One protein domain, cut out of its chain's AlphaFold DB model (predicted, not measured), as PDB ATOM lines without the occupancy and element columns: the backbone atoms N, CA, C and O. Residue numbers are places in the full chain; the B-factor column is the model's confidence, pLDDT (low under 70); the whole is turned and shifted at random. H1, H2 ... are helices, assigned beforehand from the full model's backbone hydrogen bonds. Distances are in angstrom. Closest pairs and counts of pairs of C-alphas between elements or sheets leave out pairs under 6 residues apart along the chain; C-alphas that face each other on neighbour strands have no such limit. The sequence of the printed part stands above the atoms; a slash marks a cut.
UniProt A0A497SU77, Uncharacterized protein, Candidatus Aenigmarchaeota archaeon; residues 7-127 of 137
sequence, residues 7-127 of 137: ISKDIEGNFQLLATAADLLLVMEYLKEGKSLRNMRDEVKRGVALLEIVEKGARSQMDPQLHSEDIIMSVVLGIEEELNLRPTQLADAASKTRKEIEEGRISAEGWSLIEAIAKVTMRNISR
ATOM      1  N   ILE A   7     167.194 165.056 260.299       83.94
ATOM      2  CA  ILE A   7     167.736 165.256 261.655       83.94
ATOM      3  C   ILE A   7     169.264 165.134 261.662       83.94
ATOM      4  O   ILE A   7     169.946 165.936 262.288       83.94
ATOM      5  N   SER A   8     169.829 164.163 260.937       83.81
ATOM      6  CA  SER A   8     171.286 164.034 260.834       83.81
ATOM      7  C   SER A   8     171.948 165.253 260.184       83.81
ATOM      8  O   SER A   8     173.080 165.574 260.542       83.81
ATOM      9  N   LYS A   9     171.288 165.895 259.213       86.31
ATOM     10  CA  LYS A   9     171.802 167.094 258.541       86.31
ATOM     11  C   LYS A   9     171.686 168.333 259.421       86.31
ATOM     12  O   LYS A   9     172.626 169.122 259.447       86.31
ATOM     13  N   ASP A  10     170.606 168.442 260.184       85.75
ATOM     14  CA  ASP A  10     170.412 169.527 261.146       85.75
ATOM     15  C   ASP A  10     171.476 169.477 262.252       85.75
ATOM     16  O   ASP A  10     172.150 170.477 262.510       85.75
ATOM     17  N   ILE A  11     171.752 168.278 262.786       86.62
ATOM     18  CA  ILE A  11     172.828 168.048 263.763       86.62
ATOM     19  C   ILE A  11     174.185 168.479 263.194       86.62
ATOM     20  O   ILE A  11     174.944 169.177 263.864       86.62
ATOM     21  N   GLU A  12     174.504 168.071 261.961       88.50
ATOM     22  CA  GLU A  12     175.761 168.433 261.296       88.50
ATOM     23  C   GLU A  12     175.907 169.958 261.157       88.50
ATOM     24  O   GLU A  12     176.955 170.507 261.505       88.50
ATOM     25  N   GLY A  13     174.848 170.645 260.715       87.00
ATOM     26  CA  GLY A  13     174.821 172.104 260.602       87.00
ATOM     27  C   GLY A  13     175.007 172.800 261.951       87.00
ATOM     28  O   GLY A  13     175.863 173.676 262.087       87.00
ATOM     29  N   ASN A  14     174.282 172.367 262.985       86.69
ATOM     30  CA  ASN A  14     174.426 172.931 264.325       86.69
ATOM     31  C   ASN A  14     175.826 172.691 264.920       86.69
ATOM     32  O   ASN A  14     176.375 173.583 265.567       86.69
ATOM     33  N   PHE A  15     176.462 171.540 264.674       89.12
ATOM     34  CA  PHE A  15     177.848 171.313 265.105       89.12
ATOM     35  C   PHE A  15     178.834 172.289 264.451       89.12
ATOM     36  O   PHE A  15     179.741 172.778 265.127       89.12
ATOM     37  N   GLN A  16     178.657 172.606 263.165       90.44
ATOM     38  CA  GLN A  16     179.496 173.591 262.469       90.44
ATOM     39  C   GLN A  16     179.325 175.001 263.054       90.44
ATOM     40  O   GLN A  16     180.312 175.715 263.266       90.44
ATOM     41  N   LEU A  17     178.084 175.388 263.370       89.50
ATOM     42  CA  LEU A  17     177.789 176.656 264.039       89.50
ATOM     43  C   LEU A  17     178.424 176.710 265.434       89.50
ATOM     44  O   LEU A  17     179.045 177.713 265.782       89.50
ATOM     45  N   LEU A  18     178.343 175.619 266.201       91.62
ATOM     46  CA  LEU A  18     178.929 175.544 267.538       91.62
ATOM     47  C   LEU A  18     180.455 175.636 267.498       91.62
ATOM     48  O   LEU A  18     181.037 176.370 268.294       91.62
ATOM     49  N   ALA A  19     181.105 174.929 266.571       90.94
ATOM     50  CA  ALA A  19     182.552 175.017 266.389       90.94
ATOM     51  C   ALA A  19     182.982 176.463 266.091       90.94
ATOM     52  O   ALA A  19     183.915 176.979 266.700       90.94
ATOM     53  N   THR A  20     182.236 177.152 265.225       92.31
ATOM     54  CA  THR A  20     182.513 178.553 264.888       92.31
ATOM     55  C   THR A  20     182.263 179.499 266.067       92.31
ATOM     56  O   THR A  20     183.026 180.441 266.279       92.31
ATOM     57  N   ALA A  21     181.224 179.255 266.868       91.62
ATOM     58  CA  ALA A  21     180.962 180.029 268.078       91.62
ATOM     59  C   ALA A  21     182.059 179.821 269.137       91.62
ATOM     60  O   ALA A  21     182.464 180.775 269.796       91.62
ATOM     61  N   ALA A  22     182.582 178.598 269.269       90.81
ATOM     62  CA  ALA A  22     183.691 178.285 270.166       90.81
ATOM     63  C   ALA A  22     184.996 178.980 269.741       90.81
ATOM     64  O   ALA A  22     185.678 179.559 270.587       90.81
ATOM     65  N   ASP A  23     185.304 178.992 268.440       90.38
ATOM     66  CA  ASP A  23     186.422 179.772 267.893       90.38
ATOM     67  C   ASP A  23     186.287 181.256 268.259       90.38
ATOM     68  O   ASP A  23     187.258 181.904 268.653       90.38
ATOM     69  N   LEU A  24     185.069 181.795 268.170       91.06
ATOM     70  CA  LEU A  24     184.803 183.189 268.488       91.06
ATOM     71  C   LEU A  24     184.949 183.487 269.987       91.06
ATOM     72  O   LEU A  24     185.567 184.487 270.343       91.06
ATOM     73  N   LEU A  25     184.479 182.595 270.862       92.06
ATOM     74  CA  LEU A  25     184.722 182.688 272.308       92.06
ATOM     75  C   LEU A  25     186.225 182.690 272.629       92.06
ATOM     76  O   LEU A  25     186.678 183.482 273.456       92.06
ATOM     77  N   LEU A  26     187.021 181.870 271.934       90.56
ATOM     78  CA  LEU A  26     188.477 181.864 272.089       90.56
ATOM     79  C   LEU A  26     189.105 183.196 271.646       90.56
ATOM     80  O   LEU A  26     189.971 183.730 272.341       90.56
ATOM     81  N   VAL A  27     188.657 183.754 270.516       89.31
ATOM     82  CA  VAL A  27     189.084 185.083 270.039       89.31
ATOM     83  C   VAL A  27     188.801 186.148 271.097       89.31
ATOM     84  O   VAL A  27     189.643 187.009 271.355       89.31
ATOM     85  N   MET A  28     187.642 186.085 271.747       88.81
ATOM     86  CA  MET A  28     187.255 187.067 272.755       88.81
ATOM     87  C   MET A  28     188.080 186.955 274.036       88.81
ATOM     88  O   MET A  28     188.463 187.986 274.589       88.81
ATOM     89  N   GLU A  29     188.410 185.744 274.490       89.44
ATOM     90  CA  GLU A  29     189.341 185.557 275.613       89.44
ATOM     91  C   GLU A  29     190.720 186.153 275.290       89.44
ATOM     92  O   GLU A  29     191.298 186.867 276.110       89.44
ATOM     93  N   TYR A  30     191.216 185.985 274.059       90.06
ATOM     94  CA  TYR A  30     192.461 186.634 273.628       90.06
ATOM     95  C   TYR A  30     192.369 188.163 273.680       90.06
ATOM     96  O   TYR A  30     193.296 188.817 274.163       90.06
ATOM     97  N   LEU A  31     191.257 188.736 273.214       86.44
ATOM     98  CA  LEU A  31     191.024 190.181 273.274       86.44
ATOM     99  C   LEU A  31     190.961 190.699 274.713       86.44
ATOM    100  O   LEU A  31     191.552 191.733 275.022       86.44
ATOM    101  N   LYS A  32     190.293 189.966 275.604       84.94
ATOM    102  CA  LYS A  32     190.184 190.287 277.031       84.94
ATOM    103  C   LYS A  32     191.541 190.260 277.735       84.94
ATOM    104  O   LYS A  32     191.798 191.092 278.603       84.94
ATOM    105  N   GLU A  33     192.425 189.354 277.332       87.56
ATOM    106  CA  GLU A  33     193.809 189.282 277.811       87.56
ATOM    107  C   GLU A  33     194.745 190.312 277.144       87.56
ATOM    108  O   GLU A  33     195.942 190.344 277.439       87.56
ATOM    109  N   GLY A  34     194.235 191.154 276.238       81.81
ATOM    110  CA  GLY A  34     195.025 192.148 275.507       81.81
ATOM    111  C   GLY A  34     196.008 191.536 274.504       81.81
ATOM    112  O   GLY A  34     196.990 192.179 274.121       81.81
ATOM    113  N   LYS A  35     195.786 190.283 274.086       85.19
ATOM    114  CA  LYS A  35     196.643 189.579 273.127       85.19
ATOM    115  C   LYS A  35     196.349 190.025 271.698       85.19
ATOM    116  O   LYS A  35     195.229 190.359 271.324       85.19
ATOM    117  N   SER A  36     197.379 189.974 270.857       82.44
ATOM    118  CA  SER A  36     197.227 190.229 269.424       82.44
ATOM    119  C   SER A  36     196.506 189.072 268.728       82.44
ATOM    120  O   SER A  36     196.914 187.919 268.854       82.44
ATOM    121  N   LEU A  37     195.514 189.396 267.894       85.62
ATOM    122  CA  LEU A  37     194.784 188.434 267.057       85.62
ATOM    123  C   LEU A  37     195.550 187.976 265.802       85.62
ATOM    124  O   LEU A  37     194.993 187.283 264.954       85.62
ATOM    125  N   ARG A  38     196.833 188.336 265.646       84.06
ATOM    126  CA  ARG A  38     197.615 188.046 264.428       84.06
ATOM    127  C   ARG A  38     197.653 186.557 264.067       84.06
ATOM    128  O   ARG A  38     197.662 186.228 262.885       84.06
ATOM    129  N   ASN A  39     197.654 185.687 265.076       84.75
ATOM    130  CA  ASN A  39     197.697 184.232 264.911       84.75
ATOM    131  C   ASN A  39     196.304 183.581 264.868       84.75
ATOM    132  O   ASN A  39     196.231 182.366 264.770       84.75
ATOM    133  N   MET A  40     195.226 184.368 264.956       88.12
ATOM    134  CA  MET A  40     193.836 183.890 265.017       88.12
ATOM    135  C   MET A  40     192.996 184.404 263.842       88.12
ATOM    136  O   MET A  40     191.794 184.645 263.949       88.12
ATOM    137  N   ARG A  41     193.652 184.693 262.714       88.44
ATOM    138  CA  ARG A  41     193.014 185.378 261.584       88.44
ATOM    139  C   ARG A  41     191.874 184.556 260.985       88.44
ATOM    140  O   ARG A  41     190.881 185.133 260.542       88.44
ATOM    141  N   ASP A  42     192.022 183.238 260.971       90.81
ATOM    142  CA  ASP A  42     191.028 182.341 260.396       90.81
ATOM    143  C   ASP A  42     189.825 182.179 261.331       90.81
ATOM    144  O   ASP A  42     188.690 182.228 260.863       90.81
ATOM    145  N   GLU A  43     190.054 182.088 262.643       91.56
ATOM    146  CA  GLU A  43     189.023 182.075 263.690       91.56
ATOM    147  C   GLU A  43     188.196 183.362 263.639       91.56
ATOM    148  O   GLU A  43     186.968 183.315 263.587       91.56
ATOM    149  N   VAL A  44     188.870 184.516 263.557       91.25
ATOM    150  CA  VAL A  44     188.218 185.824 263.405       91.25
ATOM    151  C   VAL A  44     187.362 185.850 262.142       91.25
ATOM    152  O   VAL A  44     186.199 186.237 262.197       91.25
ATOM    153  N   LYS A  45     187.900 185.400 261.003       91.69
ATOM    154  CA  LYS A  45     187.164 185.384 259.734       91.69
ATOM    155  C   LYS A  45     185.923 184.488 259.798       91.69
ATOM    156  O   LYS A  45     184.868 184.885 259.306       91.69
ATOM    157  N   ARG A  46     186.032 183.297 260.398       90.44
ATOM    158  CA  ARG A  46     184.895 182.381 260.584       90.44
ATOM    159  C   ARG A  46     183.847 182.978 261.524       90.44
ATOM    160  O   ARG A  46     182.664 182.965 261.200       90.44
ATOM    161  N   GLY A  47     184.269 183.562 262.640       90.12
ATOM    162  CA  GLY A  47     183.363 184.192 263.595       90.12
ATOM    163  C   GLY A  47     182.647 185.431 263.054       90.12
ATOM    164  O   GLY A  47     181.455 185.608 263.292       90.12
ATOM    165  N   VAL A  48     183.331 186.249 262.250       92.44
ATOM    166  CA  VAL A  48     182.705 187.352 261.502       92.44
ATOM    167  C   VAL A  48     181.618 186.823 260.562       92.44
ATOM    168  O   VAL A  48     180.513 187.367 260.542       92.44
ATOM    169  N   ALA A  49     181.884 185.727 259.845       92.69
ATOM    170  CA  ALA A  49     180.889 185.096 258.980       92.69
ATOM    171  C   ALA A  49     179.687 184.540 259.769       92.69
ATOM    172  O   ALA A  49     178.550 184.655 259.317       92.69
ATOM    173  N   LEU A  50     179.902 183.994 260.971       93.75
ATOM    174  CA  LEU A  50     178.813 183.571 261.856       93.75
ATOM    175  C   LEU A  50     177.918 184.753 262.258       93.75
ATOM    176  O   LEU A  50     176.696 184.658 262.160       93.75
ATOM    177  N   LEU A  51     178.511 185.881 262.658       95.25
ATOM    178  CA  LEU A  51     177.756 187.089 263.004       95.25
ATOM    179  C   LEU A  51     176.988 187.654 261.799       95.25
ATOM    180  O   LEU A  51     175.865 188.122 261.960       95.25
ATOM    181  N   GLU A  52     177.543 187.563 260.589       94.81
ATOM    182  CA  GLU A  52     176.831 187.903 259.351       94.81
ATOM    183  C   GLU A  52     175.615 187.014 259.098       94.81
ATOM    184  O   GLU A  52     174.578 187.501 258.647       94.81
ATOM    185  N   ILE A  53     175.737 185.713 259.361       93.25
ATOM    186  CA  ILE A  53     174.636 184.760 259.212       93.25
ATOM    187  C   ILE A  53     173.525 185.080 260.216       93.25
ATOM    188  O   ILE A  53     172.361 185.148 259.824       93.25
ATOM    189  N   VAL A  54     173.873 185.357 261.478       94.44
ATOM    190  CA  VAL A  54     172.909 185.772 262.513       94.44
ATOM    191  C   VAL A  54     172.243 187.099 262.143       94.44
ATOM    192  O   VAL A  54     171.020 187.208 262.207       94.44
ATOM    193  N   GLU A  55     173.012 188.092 261.681       95.25
ATOM    194  CA  GLU A  55     172.478 189.378 261.210       95.25
ATOM    195  C   GLU A  55     171.481 189.178 260.056       95.25
ATOM    196  O   GLU A  55     170.394 189.757 260.063       95.25
ATOM    197  N   LYS A  56     171.826 188.348 259.065       93.12
ATOM    198  CA  LYS A  56     170.947 188.045 257.926       93.12
ATOM    199  C   LYS A  56     169.687 187.296 258.350       93.12
ATOM    200  O   LYS A  56     168.614 187.646 257.870       93.12
ATOM    201  N   GLY A  57     169.803 186.322 259.252       93.50
ATOM    202  CA  GLY A  57     168.656 185.579 259.776       93.50
ATOM    203  C   GLY A  57     167.717 186.444 260.621       93.50
ATOM    204  O   GLY A  57     166.503 186.315 260.544       93.50
ATOM    205  N   ALA A  58     168.244 187.414 261.368       94.12
ATOM    206  CA  ALA A  58     167.406 188.406 262.037       94.12
ATOM    207  C   ALA A  58     166.702 189.333 261.024       94.12
ATOM    208  O   ALA A  58     165.529 189.673 261.179       94.12
ATOM    209  N   ARG A  59     167.391 189.714 259.938       94.06
ATOM    210  CA  ARG A  59     166.823 190.551 258.866       94.06
ATOM    211  C   ARG A  59     165.762 189.857 258.021       94.06
ATOM    212  O   ARG A  59     164.821 190.529 257.608       94.06
ATOM    213  N   SER A  60     165.863 188.554 257.790       92.94
ATOM    214  CA  SER A  60     164.859 187.808 257.015       92.94
ATOM    215  C   SER A  60     163.494 187.722 257.694       92.94
ATOM    216  O   SER A  60     162.478 187.612 257.019       92.94
ATOM    217  N   GLN A  61     163.435 187.894 259.015       90.31
ATOM    218  CA  GLN A  61     162.166 188.042 259.733       90.31
ATOM    219  C   GLN A  61     161.474 189.389 259.480       90.31
ATOM    220  O   GLN A  61     160.284 189.540 259.750       90.31
ATOM    221  N   MET A  62     162.220 190.384 258.997       88.88
ATOM    222  CA  MET A  62     161.732 191.742 258.746       88.88
ATOM    223  C   MET A  62     161.468 191.999 257.261       88.88
ATOM    224  O   MET A  62     160.631 192.837 256.926       88.88
ATOM    225  N   ASP A  63     162.187 191.299 256.383       86.69
ATOM    226  CA  ASP A  63     162.096 191.432 254.933       86.69
ATOM    227  C   ASP A  63     161.679 190.099 254.286       86.69
ATOM    228  O   ASP A  63     162.496 189.177 254.210       86.69
ATOM    229  N   PRO A  64     160.450 190.003 253.745       77.25
ATOM    230  CA  PRO A  64     159.948 188.801 253.076       77.25
ATOM    231  C   PRO A  64     160.751 188.361 251.842       77.25
ATOM    232  O   PRO A  64     160.557 187.248 251.354       77.25
ATOM    233  N   GLN A  65     161.599 189.227 251.278       82.56
ATOM    234  CA  GLN A  65     162.449 188.872 250.138       82.56
ATOM    235  C   GLN A  65     163.705 188.108 250.570       82.56
ATOM    236  O   GLN A  65     164.266 187.333 249.788       82.56
ATOM    237  N   LEU A  66     164.147 188.288 251.815       80.12
ATOM    238  CA  LEU A  66     165.309 187.603 252.360       80.12
ATOM    239  C   LEU A  66     164.904 186.214 252.853       80.12
ATOM    240  O   LEU A  66     163.985 186.058 253.647       80.12
ATOM    241  N   HIS A  67     165.624 185.195 252.390       78.62
ATOM    242  CA  HIS A  67     165.419 183.812 252.813       78.62
ATOM    243  C   HIS A  67     166.583 183.376 253.702       78.62
ATOM    244  O   HIS A  67     167.734 183.756 253.479       78.62
ATOM    245  N   SER A  68     166.288 182.589 254.730       81.56
ATOM    246  CA  SER A  68     167.281 182.004 255.630       81.56
ATOM    247  C   SER A  68     166.977 180.528 255.820       81.56
ATOM    248  O   SER A  68     165.820 180.123 255.771       81.56
ATOM    249  N   GLU A  69     168.026 179.732 255.991       83.19
ATOM    250  CA  GLU A  69     167.893 178.296 256.232       83.19
ATOM    251  C   GLU A  69     167.207 178.035 257.580       83.19
ATOM    252  O   GLU A  69     167.420 178.778 258.543       83.19
ATOM    253  N   ASP A  70     166.422 176.957 257.667       81.88
ATOM    254  CA  ASP A  70     165.626 176.622 258.857       81.88
ATOM    255  C   ASP A  70     166.489 176.486 260.124       81.88
ATOM    256  O   ASP A  70     166.112 176.972 261.191       81.88
ATOM    257  N   ILE A  71     167.686 175.898 259.997       84.31
ATOM    258  CA  ILE A  71     168.655 175.756 261.097       84.31
ATOM    259  C   ILE A  71     169.076 177.136 261.620       84.31
ATOM    260  O   ILE A  71     169.060 177.383 262.827       84.31
ATOM    261  N   ILE A  72     169.400 178.064 260.713       88.31
ATOM    262  CA  ILE A  72     169.786 179.434 261.072       88.31
ATOM    263  C   ILE A  72     168.627 180.145 261.757       88.31
ATOM    264  O   ILE A  72     168.829 180.780 262.791       88.31
ATOM    265  N   MET A  73     167.409 179.995 261.237       90.94
ATOM    266  CA  MET A  73     166.227 180.589 261.852       90.94
ATOM    267  C   MET A  73     165.955 180.045 263.251       90.94
ATOM    268  O   MET A  73     165.663 180.822 264.159       90.94
ATOM    269  N   SER A  74     166.117 178.738 263.464       89.88
ATOM    270  CA  SER A  74     165.976 178.141 264.792       89.88
ATOM    271  C   SER A  74     167.000 178.689 265.787       89.88
ATOM    272  O   SER A  74     166.678 178.848 266.966       89.88
ATOM    273  N   VAL A  75     168.231 178.956 265.345       91.94
ATOM    274  CA  VAL A  75     169.271 179.551 266.194       91.94
ATOM    275  C   VAL A  75     168.955 181.018 266.486       91.94
ATOM    276  O   VAL A  75     168.994 181.422 267.644       91.94
ATOM    277  N   VAL A  76     168.581 181.801 265.472       94.50
ATOM    278  CA  VAL A  76     168.227 183.223 265.618       94.50
ATOM    279  C   VAL A  76     167.080 183.414 266.608       94.50
ATOM    280  O   VAL A  76     167.232 184.177 267.559       94.50
ATOM    281  N   LEU A  77     165.985 182.664 266.459       94.31
ATOM    282  CA  LEU A  77     164.849 182.728 267.385       94.31
ATOM    283  C   LEU A  77     165.257 182.353 268.816       94.31
ATOM    284  O   LEU A  77     164.871 183.020 269.770       94.31
ATOM    285  N   GLY A  78     166.097 181.326 268.975       94.69
ATOM    286  CA  GLY A  78     166.603 180.951 270.293       94.69
ATOM    287  C   GLY A  78     167.474 182.037 270.936       94.69
ATOM    288  O   GLY A  78     167.439 182.194 272.155       94.69
ATOM    289  N   ILE A  79     168.235 182.803 270.146       95.88
ATOM    290  CA  ILE A  79     169.043 183.929 270.644       95.88
ATOM    291  C   ILE A  79     168.145 185.096 271.059       95.88
ATOM    292  O   ILE A  79     168.384 185.701 272.104       95.88
ATOM    293  N   GLU A  80     167.113 185.405 270.271       95.44
ATOM    294  CA  GLU A  80     166.116 186.428 270.608       95.44
ATOM    295  C   GLU A  80     165.440 186.129 271.944       95.44
ATOM    296  O   GLU A  80     165.343 187.015 272.792       95.44
ATOM    297  N   GLU A  81     165.040 184.876 272.165       95.50
ATOM    298  CA  GLU A  81     164.479 184.421 273.438       95.50
ATOM    299  C   GLU A  81     165.492 184.522 274.586       95.50
ATOM    300  O   GLU A  81     165.161 185.016 275.663       95.50
ATOM    301  N   GLU A  82     166.729 184.067 274.370       95.81
ATOM    302  CA  GLU A  82     167.769 184.031 275.404       95.81
ATOM    303  C   GLU A  82     168.191 185.436 275.859       95.81
ATOM    304  O   GLU A  82     168.428 185.656 277.046       95.81
ATOM    305  N   LEU A  83     168.266 186.389 274.928       95.50
ATOM    306  CA  LEU A  83     168.683 187.769 275.195       95.50
ATOM    307  C   LEU A  83     167.509 188.744 275.340       95.50
ATOM    308  O   LEU A  83     167.731 189.925 275.609       95.50
ATOM    309  N   ASN A  84     166.274 188.269 275.171       95.88
ATOM    310  CA  ASN A  84     165.061 189.085 275.133       95.88
ATOM    311  C   ASN A  84     165.176 190.266 274.144       95.88
ATOM    312  O   ASN A  84     164.885 191.420 274.476       95.88
ATOM    313  N   LEU A  85     165.644 189.974 272.929       95.44
ATOM    314  CA  LEU A  85     165.846 190.952 271.860       95.44
ATOM    315  C   LEU A  85     164.805 190.780 270.761       95.44
ATOM    316  O   LEU A  85     164.428 189.670 270.411       95.44
ATOM    317  N   ARG A  86     164.378 191.896 270.168       95.19
ATOM    318  CA  ARG A  86     163.623 191.878 268.908       95.19
ATOM    319  C   ARG A  86     164.562 191.628 267.718       95.19
ATOM    320  O   ARG A  86     165.733 192.011 267.810       95.19
ATOM    321  N   PRO A  87     164.049 191.158 266.565       94.44
ATOM    322  CA  PRO A  87     164.865 190.918 265.371       94.44
ATOM    323  C   PRO A  87     165.719 192.122 264.939       94.44
ATOM    324  O   PRO A  87     166.903 191.973 264.646       94.44
ATOM    325  N   THR A  88     165.171 193.346 264.976       94.75
ATOM    326  CA  THR A  88     165.937 194.575 264.676       94.75
ATOM    327  C   THR A  88     167.135 194.748 265.610       94.75
ATOM    328  O   THR A  88     168.240 195.035 265.164       94.75
ATOM    329  N   GLN A  89     166.920 194.543 266.910       96.81
ATOM    330  CA  GLN A  89     167.943 194.719 267.938       96.81
ATOM    331  C   GLN A  89     169.018 193.640 267.840       96.81
ATOM    332  O   GLN A  89     170.194 193.940 268.022       96.81
ATOM    333  N   LEU A  90     168.630 192.401 267.523       96.81
ATOM    334  CA  LEU A  90     169.575 191.316 267.290       96.81
ATOM    335  C   LEU A  90     170.434 191.581 266.047       96.81
ATOM    336  O   LEU A  90     171.653 191.417 266.104       96.81
ATOM    337  N   ALA A  91     169.829 192.044 264.948       96.19
ATOM    338  CA  ALA A  91     170.566 192.415 263.742       96.19
ATOM    339  C   ALA A  91     171.596 193.522 264.026       96.19
ATOM    340  O   ALA A  91     172.761 193.402 263.638       96.19
ATOM    341  N   ASP A  92     171.192 194.566 264.754       97.00
ATOM    342  CA  ASP A  92     172.080 195.662 265.145       97.00
ATOM    343  C   ASP A  92     173.195 195.189 266.090       97.00
ATOM    344  O   ASP A  92     174.360 195.547 265.895       97.00
ATOM    345  N   ALA A  93     172.871 194.345 267.075       96.88
ATOM    346  CA  ALA A  93     173.841 193.775 268.008       96.88
ATOM    347  C   ALA A  93     174.883 192.909 267.286       96.88
ATOM    348  O   ALA A  93     176.081 193.062 267.532       96.88
ATOM    349  N   ALA A  94     174.460 192.053 266.351       96.56
ATOM    350  CA  ALA A  94     175.363 191.241 265.536       96.56
ATOM    351  C   ALA A  94     176.269 192.115 264.653       96.56
ATOM    352  O   ALA A  94     177.487 191.930 264.629       96.56
ATOM    353  N   SER A  95     175.693 193.130 264.001       96.75
ATOM    354  CA  SER A  95     176.429 194.075 263.153       96.75
ATOM    355  C   SER A  95     177.470 194.878 263.939       96.75
ATOM    356  O   SER A  95     178.599 195.066 263.476       96.75
ATOM    357  N   LYS A  96     177.110 195.338 265.144       96.88
ATOM    358  CA  LYS A  96     178.004 196.055 266.063       96.88
ATOM    359  C   LYS A  96     179.128 195.148 266.557       96.88
ATOM    360  O   LYS A  96     180.290 195.526 266.450       96.88
ATOM    361  N   THR A  97     178.792 193.949 267.023       96.00
ATOM    362  CA  THR A  97     179.764 192.969 267.531       96.00
ATOM    363  C   THR A  97     180.778 192.581 266.458       96.00
ATOM    364  O   THR A  97     181.971 192.511 266.738       96.00
ATOM    365  N   ARG A  98     180.339 192.417 265.201       95.31
ATOM    366  CA  ARG A  98     181.241 192.169 264.065       95.31
ATOM    367  C   ARG A  98     182.297 193.269 263.939       95.31
ATOM    368  O   ARG A  98     183.484 192.963 263.892       95.31
ATOM    369  N   LYS A  99     181.868 194.537 263.929       95.06
ATOM    370  CA  LYS A  99     182.780 195.690 263.821       95.06
ATOM    371  C   LYS A  99     183.754 195.757 264.992       95.06
ATOM    372  O   LYS A  99     184.928 196.033 264.787       95.06
ATOM    373  N   GLU A 100     183.283 195.481 266.207       92.94
ATOM    374  CA  GLU A 100     184.147 195.444 267.390       92.94
ATOM    375  C   GLU A 100     185.277 194.419 267.220       92.94
ATOM    376  O   GLU A 100     186.445 194.763 267.410       92.94
ATOM    377  N   ILE A 101     184.953 193.199 266.782       91.06
ATOM    378  CA  ILE A 101     185.941 192.132 266.572       91.06
ATOM    379  C   ILE A 101     186.939 192.497 265.470       91.06
ATOM    380  O   ILE A 101     188.141 192.288 265.642       91.06
ATOM    381  N   GLU A 102     186.470 193.066 264.357       90.25
ATOM    382  CA  GLU A 102     187.335 193.543 263.267       90.25
ATOM    383  C   GLU A 102     188.295 194.652 263.726       90.25
ATOM    384  O   GLU A 102     189.442 194.714 263.280       90.25
ATOM    385  N   GLU A 103     187.852 195.493 264.658       90.88
ATOM    386  CA  GLU A 103     188.653 196.534 265.305       90.88
ATOM    387  C   GLU A 103     189.540 195.995 266.444       90.88
ATOM    388  O   GLU A 103     190.297 196.754 267.051       90.88
ATOM    389  N   GLY A 104     189.478 194.691 266.738       89.00
ATOM    390  CA  GLY A 104     190.267 194.051 267.787       89.00
ATOM    391  C   GLY A 104     189.821 194.429 269.200       89.00
ATOM    392  O   GLY A 104     190.655 194.563 270.096       89.00
ATOM    393  N   ARG A 105     188.520 194.629 269.411       90.12
ATOM    394  CA  ARG A 105     187.910 194.910 270.717       90.12
ATOM    395  C   ARG A 105     186.625 194.106 270.897       90.12
ATOM    396  O   ARG A 105     186.082 193.562 269.946       90.12
ATOM    397  N   ILE A 106     186.129 194.021 272.126       90.00
ATOM    398  CA  ILE A 106     184.841 193.381 272.403       90.00
ATOM    399  C   ILE A 106     184.149 194.078 273.574       90.00
ATOM    400  O   ILE A 106     184.764 194.327 274.612       90.00
ATOM    401  N   SER A 107     182.881 194.446 273.395       92.38
ATOM    402  CA  SER A 107     182.036 194.986 274.462       92.38
ATOM    403  C   SER A 107     181.373 193.873 275.284       92.38
ATOM    404  O   SER A 107     181.317 192.718 274.869       92.38
ATOM    405  N   ALA A 108     180.812 194.220 276.446       92.62
ATOM    406  CA  ALA A 108     180.027 193.279 277.253       92.62
ATOM    407  C   ALA A 108     178.763 192.776 276.520       92.62
ATOM    408  O   ALA A 108     178.346 191.632 276.700       92.62
ATOM    409  N   GLU A 109     178.172 193.620 275.672       93.50
ATOM    410  CA  GLU A 109     177.024 193.262 274.831       93.50
ATOM    411  C   GLU A 109     177.429 192.244 273.763       93.50
ATOM    412  O   GLU A 109     176.779 191.209 273.625       93.50
ATOM    413  N   GLY A 110     178.544 192.496 273.065       93.00
ATOM    414  CA  GLY A 110     179.099 191.545 272.104       93.00
ATOM    415  C   GLY A 110     179.483 190.223 272.759       93.00
ATOM    416  O   GLY A 110     179.250 189.159 272.188       93.00
ATOM    417  N   TRP A 111     179.977 190.277 274.001       93.50
ATOM    418  CA  TRP A 111     180.254 189.076 274.778       93.50
ATOM    419  C   TRP A 111     179.005 188.238 275.035       93.50
ATOM    420  O   TRP A 111     178.959 187.056 274.694       93.50
ATOM    421  N   SER A 112     177.970 188.884 275.569       95.06
ATOM    422  CA  SER A 112     176.691 188.241 275.881       95.06
ATOM    423  C   SER A 112     176.047 187.626 274.635       95.06
ATOM    424  O   SER A 112     175.478 186.538 274.699       95.06
ATOM    425  N   LEU A 113     176.169 188.294 273.480       96.06
ATOM    426  CA  LEU A 113     175.658 187.782 272.212       96.06
ATOM    427  C   LEU A 113     176.327 186.465 271.808       96.06
ATOM    428  O   LEU A 113     175.647 185.513 271.431       96.06
ATOM    429  N   ILE A 114     177.652 186.398 271.888       94.69
ATOM    430  CA  ILE A 114     178.409 185.230 271.425       94.69
ATOM    431  C   ILE A 114     178.207 184.040 272.369       94.69
ATOM    432  O   ILE A 114     178.033 182.910 271.907       94.69
ATOM    433  N   GLU A 115     178.114 184.291 273.677       95.06
ATOM    434  CA  GLU A 115     177.705 183.274 274.651       95.06
ATOM    435  C   GLU A 115     176.299 182.734 274.370       95.06
ATOM    436  O   GLU A 115     176.090 181.518 274.403       95.06
ATOM    437  N   ALA A 116     175.340 183.607 274.047       95.75
ATOM    438  CA  ALA A 116     173.987 183.186 273.699       95.75
ATOM    439  C   ALA A 116     173.968 182.328 272.428       95.75
ATOM    440  O   ALA A 116     173.329 181.274 272.427       95.75
ATOM    441  N   ILE A 117     174.715 182.710 271.384       95.00
ATOM    442  CA  ILE A 117     174.851 181.910 270.156       95.00
ATOM    443  C   ILE A 117     175.359 180.501 270.493       95.00
ATOM    444  O   ILE A 117     174.743 179.509 270.096       95.00
ATOM    445  N   ALA A 118     176.442 180.395 271.267       94.38
ATOM    446  CA  ALA A 118     177.004 179.105 271.664       94.38
ATOM    447  C   ALA A 118     175.996 178.274 272.480       94.38
ATOM    448  O   ALA A 118     175.765 177.099 272.186       94.38
ATOM    449  N   LYS A 119     175.349 178.890 273.478       95.06
ATOM    450  CA  LYS A 119     174.368 178.245 274.365       95.06
ATOM    451  C   LYS A 119     173.152 177.713 273.613       95.06
ATOM    452  O   LYS A 119     172.738 176.575 273.843       95.06
ATOM    453  N   VAL A 120     172.582 178.517 272.722       95.00
ATOM    454  CA  VAL A 120     171.418 178.139 271.911       95.00
ATOM    455  C   VAL A 120     171.782 177.015 270.950       95.00
ATOM    456  O   VAL A 120     171.065 176.018 270.878       95.00
ATOM    457  N   THR A 121     172.934 177.113 270.287       91.94
ATOM    458  CA  THR A 121     173.392 176.070 269.361       91.94
ATOM    459  C   THR A 121     173.613 174.739 270.088       91.94
ATOM    460  O   THR A 121     173.117 173.706 269.644       91.94
ATOM    461  N   MET A 122     174.255 174.748 271.265       92.94
ATOM    462  CA  MET A 122     174.394 173.553 272.114       92.94
ATOM    463  C   MET A 122     173.041 172.944 272.503       92.94
ATOM    464  O   MET A 122     172.871 171.724 272.475       92.94
ATOM    465  N   ARG A 123     172.061 173.787 272.854       93.19
ATOM    466  CA  ARG A 123     170.704 173.350 273.204       93.19
ATOM    467  C   ARG A 123     170.008 172.666 272.023       93.19
ATOM    468  O   ARG A 123     169.346 171.651 272.234       93.19
ATOM    469  N   ASN A 124     170.168 173.192 270.809       90.44
ATOM    470  CA  ASN A 124     169.589 172.607 269.598       90.44
ATOM    471  C   ASN A 124     170.199 171.234 269.294       90.44
ATOM    472  O   ASN A 124     169.448 170.269 269.158       90.44
ATOM    473  N   ILE A 125     171.531 171.111 269.342       90.12
ATOM    474  CA  ILE A 125     172.226 169.822 269.166       90.12
ATOM    475  C   ILE A 125     171.699 168.784 270.160       90.12
ATOM    476  O   ILE A 125     171.367 167.668 269.768       90.12
ATOM    477  N   SER A 126     171.584 169.140 271.445       90.12
ATOM    478  CA  SER A 126     171.086 168.212 272.469       90.12
ATOM    479  C   SER A 126     169.685 167.693 272.135       90.12
ATOM    480  O   SER A 126     169.447 166.489 272.195       90.12
ATOM    481  N   ARG A 127     168.768 168.587 271.739       88.81
ATOM    482  CA  ARG A 127     167.388 168.223 271.377       88.81
ATOM    483  C   ARG A 127     167.336 167.301 270.160       88.81
ATOM    484  O   ARG A 127     166.540 166.366 270.128       88.81
TER     485      ARG A 127
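This is residues 7 to 127 of the 137 residues of an uncharacterized protein of Candidatus Aenigmarchaeota archaeon (UniProt A0A497SU77). What does the model look like? Two pairs of helices, H1 with H5 and H2 with H4, spread as a V, and H3 fills its open end, packing on H5 and, about perpendicular, on residues 53 to 58 of H2. What is it built of? The printed part has 121 residues with five named helices, in order H1 to H5, and no named strand: all helix. How dense is it? It is compact and rounded, with a radius of gyration of the C-alphas of 13.7 A and spans of 39 by 30 by 23 A.

What does H1, residues 7 to 32, touch? It touches H5, residues 108 to 127, at a shallow tilt of 26 degrees, opposite ways; the closest C-alphas, of Ala 21 and Ala 118, are 5.4 A apart. With residues 17 to 27 alone it touches H2, residues 41 to 60, at a steep tilt of 59 degrees, closest at the C-alphas of Leu 24 and Gly 47, 5.2 A. What else touches H2? H4, residues 87 to 102, does at a shallow tilt of 16 degrees, opposite ways, with the C-alphas of Glu 55 and Ala 91 closest at 4.4 A. H3, residues 70 to 83, touches it about perpendicular, 89 degrees, with the C-alphas of Gly 57 and Met 73 closest at 5.9 A. How are the helix backbones? In H1 to H5 every O i to N i+4 pair is within hydrogen-bond range.

Where does H1 begin? C-alpha 7 is at (167.736, 165.256, 261.655), and H1 is 37.0 A long. Where does H5 end? C-alpha 127 is at (167.388, 168.223, 271.377), after 28.7 A; H2 spans 28.6 A, H4 22.7 A and H3 20.0 A.

How large is it? The two C-alphas farthest apart, of Glu 33 and Pro 64, are 41.9 A apart. Is anything missing or uncertain? The printed part has no cut, no link is long, and no printed residue is under 70 in pLDDT.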